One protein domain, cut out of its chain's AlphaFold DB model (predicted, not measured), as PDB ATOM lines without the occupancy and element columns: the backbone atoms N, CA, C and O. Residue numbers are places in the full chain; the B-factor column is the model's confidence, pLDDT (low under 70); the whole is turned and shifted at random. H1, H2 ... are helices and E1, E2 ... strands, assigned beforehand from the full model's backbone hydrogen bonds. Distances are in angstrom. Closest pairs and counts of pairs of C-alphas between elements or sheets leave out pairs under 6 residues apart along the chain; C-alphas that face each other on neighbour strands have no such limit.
ATOM      1  N   ASP A  23     -12.799  17.058  35.611       65.38
ATOM      2  CA  ASP A  23     -12.770  16.610  37.002       65.38
ATOM      3  C   ASP A  23     -12.625  15.088  37.154       65.38
ATOM      4  O   ASP A  23     -12.140  14.631  38.186       65.38
ATOM      5  N   ASN A  24     -12.965  14.308  36.121       74.25
ATOM      6  CA  ASN A  24     -12.879  12.843  36.147       74.25
ATOM      7  C   ASN A  24     -11.589  12.288  35.514       74.25
ATOM      8  O   ASN A  24     -11.437  11.074  35.379       74.25
ATOM      9  N   CYS A  25     -10.664  13.158  35.103       83.75
ATOM     10  CA  CYS A  25      -9.419  12.752  34.462       83.75
ATOM     11  C   CYS A  25      -8.372  12.302  35.486       83.75
ATOM     12  O   CYS A  25      -8.167  12.940  36.520       83.75
ATOM     13  N   ILE A  26      -7.653  11.230  35.169       88.12
ATOM     14  CA  ILE A  26      -6.627  10.653  36.040       88.12
ATOM     15  C   ILE A  26      -5.275  11.303  35.733       88.12
ATOM     16  O   ILE A  26      -4.836  11.328  34.583       88.12
ATOM     17  N   ALA A  27      -4.598  11.817  36.760       86.62
ATOM     18  CA  ALA A  27      -3.246  12.344  36.607       86.62
ATOM     19  C   ALA A  27      -2.263  11.194  36.358       86.62
ATOM     20  O   ALA A  27      -2.236  10.228  37.124       86.62
ATOM     21  N   VAL A  28      -1.436  11.307  35.323       89.50
ATOM     22  CA  VAL A  28      -0.400  10.322  34.993       89.50
ATOM     23  C   VAL A  28       0.968  10.994  34.821       89.50
ATOM     24  O   VAL A  28       1.035  12.171  34.453       89.50
ATOM     25  N   PRO A  29       2.080  10.268  35.053       86.94
ATOM     26  CA  PRO A  29       3.415  10.766  34.743       86.94
ATOM     27  C   PRO A  29       3.577  11.093  33.254       86.94
ATOM     28  O   PRO A  29       2.994  10.429  32.394       86.94
ATOM     29  N   TYR A  30       4.430  12.069  32.943       84.62
ATOM     30  CA  TYR A  30       4.691  12.491  31.564       84.62
ATOM     31  C   TYR A  30       5.192  11.346  30.674       84.62
ATOM     32  O   TYR A  30       4.698  11.173  29.562       84.62
ATOM     33  N   ASP A  31       6.099  10.509  31.182       81.88
ATOM     34  CA  ASP A  31       6.593   9.340  30.446       81.88
ATOM     35  C   ASP A  31       5.488   8.329  30.132       81.88
ATOM     36  O   ASP A  31       5.477   7.732  29.055       81.88
ATOM     37  N   THR A  32       4.543   8.140  31.057       84.88
ATOM     38  CA  THR A  32       3.366   7.306  30.813       84.88
ATOM     39  C   THR A  32       2.542   7.927  29.696       84.88
ATOM     40  O   THR A  32       2.303   7.253  28.705       84.88
ATOM     41  N   PHE A  33       2.215   9.218  29.801       84.81
ATOM     42  CA  PHE A  33       1.423   9.957  28.813       84.81
ATOM     43  C   PHE A  33       2.023   9.941  27.399       84.81
ATOM     44  O   PHE A  33       1.298   9.764  26.423       84.81
ATOM     45  N   GLN A  34       3.346  10.083  27.275       80.44
ATOM     46  CA  GLN A  34       4.046  10.000  25.988       80.44
ATOM     47  C   GLN A  34       3.964   8.603  25.369       80.44
ATOM     48  O   GLN A  34       3.825   8.482  24.156       80.44
ATOM     49  N   ARG A  35       4.006   7.542  26.184       79.25
ATOM     50  CA  ARG A  35       3.857   6.157  25.702       79.25
ATOM     51  C   ARG A  35       2.423   5.827  25.306       79.25
ATOM     52  O   ARG A  35       2.221   4.981  24.442       79.25
ATOM     53  N   THR A  36       1.441   6.471  25.931       68.31
ATOM     54  CA  THR A  36       0.025   6.307  25.588       68.31
ATOM     55  C   THR A  36      -0.433   7.171  24.420       68.31
ATOM     56  O   THR A  36      -1.565   6.993  23.963       68.31
ATOM     57  N   LYS A  37       0.410   8.090  23.928       61.06
ATOM     58  CA  LYS A  37       0.137   8.874  22.726       61.06
ATOM     59  C   LYS A  37       0.038   7.923  21.535       61.06
ATOM     60  O   LYS A  37       1.039   7.484  20.983       61.06
ATOM     61  N   ASN A  38      -1.189   7.607  21.150       56.69
ATOM     62  CA  ASN A  38      -1.474   6.911  19.910       56.69
ATOM     63  C   ASN A  38      -1.553   7.968  18.800       56.69
ATOM     64  O   ASN A  38      -2.199   9.000  18.995       56.69
ATOM     65  N   ASP A  39      -0.924   7.734  17.647       53.12
ATOM     66  CA  ASP A  39      -0.754   8.730  16.567       53.12
ATOM     67  C   ASP A  39      -2.068   9.335  16.030       53.12
ATOM     68  O   ASP A  39      -2.060  10.341  15.323       53.12
ATOM     69  N   GLN A  40      -3.207   8.734  16.370       51.16
ATOM     70  CA  GLN A  40      -4.534   9.129  15.908       51.16
ATOM     71  C   GLN A  40      -5.219  10.191  16.777       51.16
ATOM     72  O   GLN A  40      -6.193  10.789  16.325       51.16
ATOM     73  N   HIS A  41      -4.728  10.454  17.991       59.34
ATOM     74  CA  HIS A  41      -5.336  11.433  18.891       59.34
ATOM     75  C   HIS A  41      -4.299  12.481  19.292       59.34
ATOM     76  O   HIS A  41      -3.252  12.172  19.857       59.34
ATOM     77  N   LEU A  42      -4.583  13.745  18.972       62.59
ATOM     78  CA  LEU A  42      -3.771  14.872  19.424       62.59
ATOM     79  C   LEU A  42      -4.146  15.220  20.872       62.59
ATOM     80  O   LEU A  42      -5.334  15.225  21.201       62.59
ATOM     81  N   PRO A  43      -3.163  15.512  21.741       71.69
ATOM     82  CA  PRO A  43      -3.446  15.900  23.114       71.69
ATOM     83  C   PRO A  43      -4.199  17.231  23.144       71.69
ATOM     84  O   PRO A  43      -3.900  18.152  22.381       71.69
ATOM     85  N   ILE A  44      -5.163  17.333  24.055       75.12
ATOM     86  CA  ILE A  44      -5.977  18.532  24.256       75.12
ATOM     87  C   ILE A  44      -5.379  19.336  25.410       75.12
ATOM     88  O   ILE A  44      -5.014  18.776  26.443       75.12
ATOM     89  N   ILE A  45      -5.272  20.653  25.257       74.94
ATOM     90  CA  ILE A  45      -4.822  21.541  26.335       74.94
ATOM     91  C   ILE A  45      -6.030  21.906  27.197       74.94
ATOM     92  O   ILE A  45      -7.039  22.383  26.678       74.94
ATOM     93  N   GLY A  46      -5.920  21.686  28.504       71.31
ATOM     94  CA  GLY A  46      -6.981  21.955  29.471       71.31
ATOM     95  C   GLY A  46      -6.470  22.648  30.741       71.31
ATOM     96  O   GLY A  46      -5.295  23.010  30.817       71.31
ATOM     97  N   PRO A  47      -7.327  22.802  31.769       68.88
ATOM     98  CA  PRO A  47      -7.079  23.686  32.916       68.88
ATOM     99  C   PRO A  47      -5.935  23.295  33.856       68.88
ATOM    100  O   PRO A  47      -5.630  24.053  34.771       68.88
ATOM    101  N   LYS A  48      -5.347  22.103  33.713       74.00
ATOM    102  CA  LYS A  48      -4.193  21.657  34.515       74.00
ATOM    103  C   LYS A  48      -2.996  21.227  33.664       74.00
ATOM    104  O   LYS A  48      -1.951  20.909  34.221       74.00
ATOM    105  N   GLY A  49      -3.116  21.207  32.335       80.38
ATOM    106  CA  GLY A  49      -2.054  20.731  31.448       80.38
ATOM    107  C   GLY A  49      -2.571  20.036  30.193       80.38
ATOM    108  O   GLY A  49      -3.436  20.570  29.501       80.38
ATOM    109  N   MET A  50      -2.001  18.874  29.871       84.69
ATOM    110  CA  MET A  50      -2.307  18.114  28.649       84.69
ATOM    111  C   MET A  50      -3.220  16.938  28.959       84.69
ATOM    112  O   MET A  50      -2.960  16.214  29.912       84.69
ATOM    113  N   TYR A  51      -4.232  16.717  28.130       82.81
ATOM    114  CA  TYR A  51      -5.264  15.709  28.331       82.81
ATOM    115  C   TYR A  51      -5.376  14.775  27.130       82.81
ATOM    116  O   TYR A  51      -5.228  15.199  25.980       82.81
ATOM    117  N   PHE A  52      -5.718  13.522  27.411       82.00
ATOM    118  CA  PHE A  52      -6.205  12.560  26.433       82.00
ATOM    119  C   PHE A  52      -7.545  12.003  26.888       82.00
ATOM    120  O   PHE A  52      -7.685  11.601  28.040       82.00
ATOM    121  N   ASN A  53      -8.488  11.946  25.951       78.44
ATOM    122  CA  ASN A  53      -9.724  11.193  26.098       78.44
ATOM    123  C   ASN A  53      -9.671  10.018  25.132       78.44
ATOM    124  O   ASN A  53      -9.407  10.207  23.943       78.44
ATOM    125  N   TYR A  54      -9.914   8.829  25.652       75.31
ATOM    126  CA  TYR A  54     -10.059   7.615  24.868       75.31
ATOM    127  C   TYR A  54     -11.521   7.428  24.451       75.31
ATOM    128  O   TYR A  54     -12.438   7.955  25.084       75.31
ATOM    129  N   GLU A  55     -11.745   6.653  23.388       73.88
ATOM    130  CA  GLU A  55     -13.094   6.325  22.902       73.88
ATOM    131  C   GLU A  55     -13.930   5.563  23.943       73.88
ATOM    132  O   GLU A  55     -15.155   5.648  23.937       73.88
ATOM    133  N   ASP A  56     -13.271   4.859  24.869       76.75
ATOM    134  CA  ASP A  56     -13.903   4.150  25.986       76.75
ATOM    135  C   ASP A  56     -14.351   5.078  27.134       76.75
ATOM    136  O   ASP A  56     -14.910   4.612  28.128       76.75
ATOM    137  N   GLY A  57     -14.129   6.391  27.004       71.44
ATOM    138  CA  GLY A  57     -14.465   7.394  28.011       71.44
ATOM    139  C   GLY A  57     -13.404   7.576  29.098       71.44
ATOM    140  O   GLY A  57     -13.583   8.423  29.977       71.44
ATOM    141  N   THR A  58     -12.290   6.839  29.048       81.50
ATOM    142  CA  THR A  58     -11.155   7.063  29.946       81.50
ATOM    143  C   THR A  58     -10.527   8.420  29.639       81.50
ATOM    144  O   THR A  58     -10.199   8.721  28.492       81.50
ATOM    145  N   CYS A  59     -10.307   9.232  30.673       83.12
ATOM    146  CA  CYS A  59      -9.564  10.481  30.561       83.12
ATOM    147  C   CYS A  59      -8.297  10.431  31.413       83.12
ATOM    148  O   CYS A  59      -8.349  10.117  32.605       83.12
ATOM    149  N   ILE A  60      -7.165  10.797  30.819       86.75
ATOM    150  CA  ILE A  60      -5.895  10.971  31.527       86.75
ATOM    151  C   ILE A  60      -5.336  12.363  31.274       86.75
ATOM    152  O   ILE A  60      -5.603  12.969  30.234       86.75
ATOM    153  N   TYR A  61      -4.527  12.864  32.201       88.38
ATOM    154  CA  TYR A  61      -3.850  14.138  32.018       88.38
ATOM    155  C   TYR A  61      -2.461  14.182  32.644       88.38
ATOM    156  O   TYR A  61      -2.167  13.472  33.605       88.38
ATOM    157  N   VAL A  62      -1.618  15.058  32.105       88.12
ATOM    158  CA  VAL A  62      -0.344  15.459  32.704       88.12
ATOM    159  C   VAL A  62      -0.539  16.812  33.359       88.12
ATOM    160  O   VAL A  62      -0.898  17.784  32.690       88.12
ATOM    161  N   ASP A  63      -0.262  16.875  34.659       84.75
ATOM    162  CA  ASP A  63      -0.187  18.135  35.388       84.75
ATOM    163  C   ASP A  63       1.033  18.934  34.910       84.75
ATOM    164  O   ASP A  63       2.182  18.512  35.064       84.75
ATOM    165  N   ALA A  64       0.785  20.098  34.320       81.31
ATOM    166  CA  ALA A  64       1.807  21.019  33.839       81.31
ATOM    167  C   ALA A  64       1.979  22.248  34.746       81.31
ATOM    168  O   ALA A  64       2.632  23.219  34.348       81.31
ATOM    169  N   SER A  65       1.432  22.210  35.965       76.44
ATOM    170  CA  SER A  65       1.703  23.212  36.992       76.44
ATOM    171  C   SER A  65       3.203  23.316  37.293       76.44
ATOM    172  O   SER A  65       3.969  22.367  37.138       76.44
ATOM    173  N   ALA A  66       3.648  24.487  37.750       70.38
ATOM    174  CA  ALA A  66       5.071  24.754  37.989       70.38
ATOM    175  C   ALA A  66       5.726  23.826  39.036       70.38
ATOM    176  O   ALA A  66       6.949  23.711  39.070       70.38
ATOM    177  N   ASN A  67       4.924  23.174  39.885       72.44
ATOM    178  CA  ASN A  67       5.390  22.288  40.955       72.44
ATOM    179  C   ASN A  67       5.173  20.798  40.653       72.44
ATOM    180  O   ASN A  67       5.466  19.963  41.519       72.44
ATOM    181  N   SER A  68       4.655  20.462  39.472       77.12
ATOM    182  CA  SER A  68       4.353  19.085  39.101       77.12
ATOM    183  C   SER A  68       5.617  18.256  38.870       77.12
ATOM    184  O   SER A  68       6.719  18.779  38.672       77.12
ATOM    185  N   ASP A  69       5.459  16.934  38.856       79.75
ATOM    186  CA  ASP A  69       6.552  16.025  38.503       79.75
ATOM    187  C   ASP A  69       7.006  16.207  37.049       79.75
ATOM    188  O   ASP A  69       8.181  16.009  36.747       79.75
ATOM    189  N   PHE A  70       6.115  16.667  36.163       81.94
ATOM    190  CA  PHE A  70       6.469  17.029  34.791       81.94
ATOM    191  C   PHE A  70       7.445  18.214  34.765       81.94
ATOM    192  O   PHE A  70       8.490  18.128  34.121       81.94
ATOM    193  N   ALA A  71       7.169  19.273  35.533       75.81
ATOM    194  CA  ALA A  71       8.058  20.432  35.635       75.81
ATOM    195  C   ALA A  71       9.426  20.086  36.253       75.81
ATOM    196  O   ALA A  71      10.447  20.648  35.853       75.81
ATOM    197  N   LYS A  72       9.463  19.155  37.217       75.38
ATOM    198  CA  LYS A  72      10.696  18.754  37.919       75.38
ATOM    199  C   LYS A  72      11.574  17.807  37.105       75.38
ATOM    200  O   LYS A  72      12.784  18.012  37.046       75.38
ATOM    201  N   ASN A  73      10.977  16.778  36.506       77.12
ATOM    202  CA  ASN A  73      11.723  15.668  35.905       77.12
ATOM    203  C   ASN A  73      11.897  15.807  34.382       77.12
ATOM    204  O   ASN A  73      12.787  15.176  33.822       77.12
ATOM    205  N   HIS A  74      11.108  16.665  33.720       72.12
ATOM    206  CA  HIS A  74      11.137  16.875  32.264       72.12
ATOM    207  C   HIS A  74      11.117  18.373  31.920       72.12
ATOM    208  O   HIS A  74      10.234  18.887  31.231       72.12
ATOM    209  N   ALA A  75      12.092  19.111  32.456       63.34
ATOM    210  CA  ALA A  75      12.111  20.574  32.411       63.34
ATOM    211  C   ALA A  75      12.166  21.170  30.987       63.34
ATOM    212  O   ALA A  75      11.683  22.283  30.772       63.34
ATOM    213  N   VAL A  76      12.753  20.464  30.013       69.38
ATOM    214  CA  VAL A  76      12.868  20.943  28.622       69.38
ATOM    215  C   VAL A  76      11.521  20.839  27.913       69.38
ATOM    216  O   VAL A  76      11.058  21.803  27.301       69.38
ATOM    217  N   GLU A  77      10.868  19.690  28.037       72.44
ATOM    218  CA  GLU A  77       9.555  19.401  27.474       72.44
ATOM    219  C   GLU A  77       8.473  20.256  28.133       72.44
ATOM    220  O   GLU A  77       7.600  20.790  27.445       72.44
ATOM    221  N   HIS A  78       8.572  20.459  29.450       73.88
ATOM    222  CA  HIS A  78       7.726  21.400  30.180       73.88
ATOM    223  C   HIS A  78       7.893  22.816  29.627       73.88
ATOM    224  O   HIS A  78       6.907  23.431  29.231       73.88
ATOM    225  N   ALA A  79       9.125  23.314  29.485       66.88
ATOM    226  CA  ALA A  79       9.369  24.645  28.931       66.88
ATOM    227  C   ALA A  79       8.825  24.809  27.499       66.88
ATOM    228  O   ALA A  79       8.246  25.854  27.187       66.88
ATOM    229  N   ALA A  80       8.965  23.785  26.651       65.50
ATOM    230  CA  ALA A  80       8.413  23.781  25.298       65.50
ATOM    231  C   ALA A  80       6.876  23.830  25.309       65.50
ATOM    232  O   ALA A  80       6.282  24.638  24.596       65.50
ATOM    233  N   PHE A  81       6.228  23.036  26.169       73.75
ATOM    234  CA  PHE A  81       4.777  23.080  26.358       73.75
ATOM    235  C   PHE A  81       4.307  24.473  26.805       73.75
ATOM    236  O   PHE A  81       3.410  25.050  26.192       73.75
ATOM    237  N   ILE A  82       4.954  25.060  27.817       71.69
ATOM    238  CA  ILE A  82       4.621  26.407  28.304       71.69
ATOM    239  C   ILE A  82       4.790  27.462  27.196       71.69
ATOM    240  O   ILE A  82       3.970  28.378  27.108       71.69
ATOM    241  N   ALA A  83       5.829  27.358  26.362       65.62
ATOM    242  CA  ALA A  83       6.051  28.278  25.246       65.62
ATOM    243  C   ALA A  83       4.902  28.214  24.228       65.62
ATOM    244  O   ALA A  83       4.307  29.245  23.921       65.62
ATOM    245  N   VAL A  84       4.518  27.005  23.807       65.44
ATOM    246  CA  VAL A  84       3.408  26.777  22.866       65.44
ATOM    247  C   VAL A  84       2.083  27.295  23.427       65.44
ATOM    248  O   VAL A  84       1.312  27.930  22.707       65.44
ATOM    249  N   VAL A  85       1.805  27.069  24.712       67.75
ATOM    250  CA  VAL A  85       0.560  27.547  25.333       67.75
ATOM    251  C   VAL A  85       0.534  29.075  25.440       67.75
ATOM    252  O   VAL A  85      -0.503  29.687  25.191       67.75
ATOM    253  N   LYS A  86       1.667  29.713  25.757       65.44
ATOM    254  CA  LYS A  86       1.776  31.181  25.808       65.44
ATOM    255  C   LYS A  86       1.653  31.827  24.430       65.44
ATOM    256  O   LYS A  86       1.008  32.863  24.319       65.44
ATOM    257  N   GLU A  87       2.240  31.225  23.399       61.81
ATOM    258  CA  GLU A  87       2.152  31.719  22.019       61.81
ATOM    259  C   GLU A  87       0.726  31.622  21.459       61.81
ATOM    260  O   GLU A  87       0.282  32.527  20.755       61.81
ATOM    261  N   ASN A  88      -0.018  30.574  21.824       55.72
ATOM    262  CA  ASN A  88      -1.402  30.376  21.379       55.72
ATOM    263  C   ASN A  88      -2.459  31.047  22.280       55.72
ATOM    264  O   ASN A  88      -3.641  31.039  21.939       55.72
ATOM    265  N   GLY A  89      -2.070  31.594  23.438       50.09
ATOM    266  CA  GLY A  89      -2.993  31.811  24.556       50.09
ATOM    267  C   GLY A  89      -2.862  33.133  25.302       50.09
ATOM    268  O   GLY A  89      -3.269  33.194  26.459       50.09
ATOM    269  N   SER A  90      -2.344  34.196  24.679       42.19
ATOM    270  CA  SER A  90      -2.109  35.500  25.330       42.19
ATOM    271  C   SER A  90      -3.318  36.122  26.057       42.19
ATOM    272  O   SER A  90      -3.120  37.112  26.747       42.19
ATOM    273  N   ASN A  91      -4.541  35.584  25.927       43.31
ATOM    274  CA  ASN A  91      -5.745  36.031  26.644       43.31
ATOM    275  C   ASN A  91      -6.756  34.901  26.959       43.31
ATOM    276  O   ASN A  91      -7.942  35.187  27.115       43.31
ATOM    277  N   THR A  92      -6.354  33.625  27.021       43.62
ATOM    278  CA  THR A  92      -7.327  32.523  27.189       43.62
ATOM    279  C   THR A  92      -7.626  32.252  28.676       43.62
ATOM    280  O   THR A  92      -6.714  31.856  29.406       43.62
ATOM    281  N   PRO A  93      -8.878  32.428  29.152       44.03
ATOM    282  CA  PRO A  93      -9.280  32.060  30.513       44.03
ATOM    283  C   PRO A  93      -9.057  30.561  30.767       44.03
ATOM    284  O   PRO A  93      -9.333  29.748  29.887       44.03
ATOM    285  N   GLY A  94      -8.579  30.184  31.959       46.53
ATOM    286  CA  GLY A  94      -8.317  28.778  32.320       46.53
ATOM    287  C   GLY A  94      -6.854  28.331  32.211       46.53
ATOM    288  O   GLY A  94      -6.564  27.153  32.396       46.53
ATOM    289  N   LEU A  95      -5.925  29.258  31.953       53.97
ATOM    290  CA  LEU A  95      -4.474  29.020  31.961       53.97
ATOM    291  C   LEU A  95      -3.789  29.419  33.286       53.97
ATOM    292  O   LEU A  95      -2.561  29.459  33.368       53.97
ATOM    293  N   ASP A  96      -4.567  29.678  34.341       52.16
ATOM    294  CA  ASP A  96      -4.072  30.114  35.657       52.16
ATOM    295  C   ASP A  96      -3.126  29.092  36.317       52.16
ATOM    296  O   ASP A  96      -2.278  29.460  37.123       52.16
ATOM    297  N   PHE A  97      -3.198  27.816  35.918       51.59
ATOM    298  CA  PHE A  97      -2.280  26.758  36.361       51.59
ATOM    299  C   PHE A  97      -0.841  26.927  35.842       51.59
ATOM    300  O   PHE A  97       0.104  26.461  36.481       51.59
ATOM    301  N   LEU A  98      -0.657  27.610  34.702       52.66
ATOM    302  CA  LEU A  98       0.664  28.051  34.227       52.66
ATOM    303  C   LEU A  98       1.187  29.204  35.089       52.66
ATOM    304  O   LEU A  98       2.393  29.439  35.175       52.66
ATOM    305  N   GLY A  99       0.259  29.936  35.707       44.78
ATOM    306  CA  GLY A  99       0.478  31.007  36.663       44.78
ATOM    307  C   GLY A  99       0.848  30.489  38.049       44.78
ATOM    308  O   GLY A  99       0.308  30.948  39.049       44.78
TER     309      GLY A  99
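What this domain is: This is residues 23 to 99 of the 149 residues of an uncharacterized protein of Stagonospora sp. SRC1lsM3a (UniProt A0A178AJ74). A small antiparallel sheet of three strands makes the core, with the short helix H1 over one face, running along E3, and the long helix H3 near one end of the sheet, which it only grazes. The short H2 comes just before H3, and after H3 a closing stretch without a named element folds back, its residues 89 to 92 sticking out together with residues 87 and 88 of H3. The printed part has 77 residues, with three named helices and three named strands in the order H1, E1, E2, E3, H2, H3; the sheet's order is E1, E2, E3, and the class is mixed, helices and strands. The whole is compact and rounded, with a radius of gyration of the C-alphas of 12.1 A and spans of 33 by 26 by 23 A.

How they stand to each other: E1, residues 44 to 46, E2, residues 49 to 53, and E3, residues 59 to 63, form a meander, each strand the antiparallel neighbour of the one before. The hairpin of E1 and E2 has N 44 and O 51 within hydrogen-bond range at 2.9 A, and the directions stand at 128 degrees. In the hairpin of E2 and E3, N 62 and O 50 are 2.8 A apart, also within range, and the angle is 167 degrees. Residues 26 to 27 pair in parallel with residues 60 to 61 of E3. H1, residues 30 to 36, is on the sheet over E3 at a height of 9.3 A, along the strands at 19 degrees on the local plane; its closest C-alphas to E3 are those of Tyr 30 and Val 62, 6.0 A apart. H2, residues 69 to 73, only grazes the sheet with residues 69 to 71, and the C-alphas of Asp 63 and Phe 70 are its closest to E3, at 6.8 A. H3, residues 75 to 88, only grazes the sheet with residues 78 to 85. H2 and H3 are close but not clearly touching, the closest C-alphas being those of Ala 71 and His 78, 5.6 A apart. H1 and H3 are apart. In H1, H2 and H3 every O i to N i+4 pair is within hydrogen-bond range.

Where its parts are: E2 is 13.4 A long from first to last C-alpha, E3 13.0 A and E1 6.3 A. H1 measures 9.8 A and begins with C-alpha 30 at (4.691, 12.491, 31.564). H2 measures 5.8 A. H3 measures 20.0 A and ends with C-alpha 88 at (-1.402, 30.376, 21.379).

The domain as a whole: The C-alphas farthest apart, those of Asp 56 and Ser 90, are 33.5 A from each other. The printed part has no cut, and no link is long. The mean pLDDT of the printed part is 70.7, with 30 residues under 70, among them residues 36 to 42 and 83 to 99.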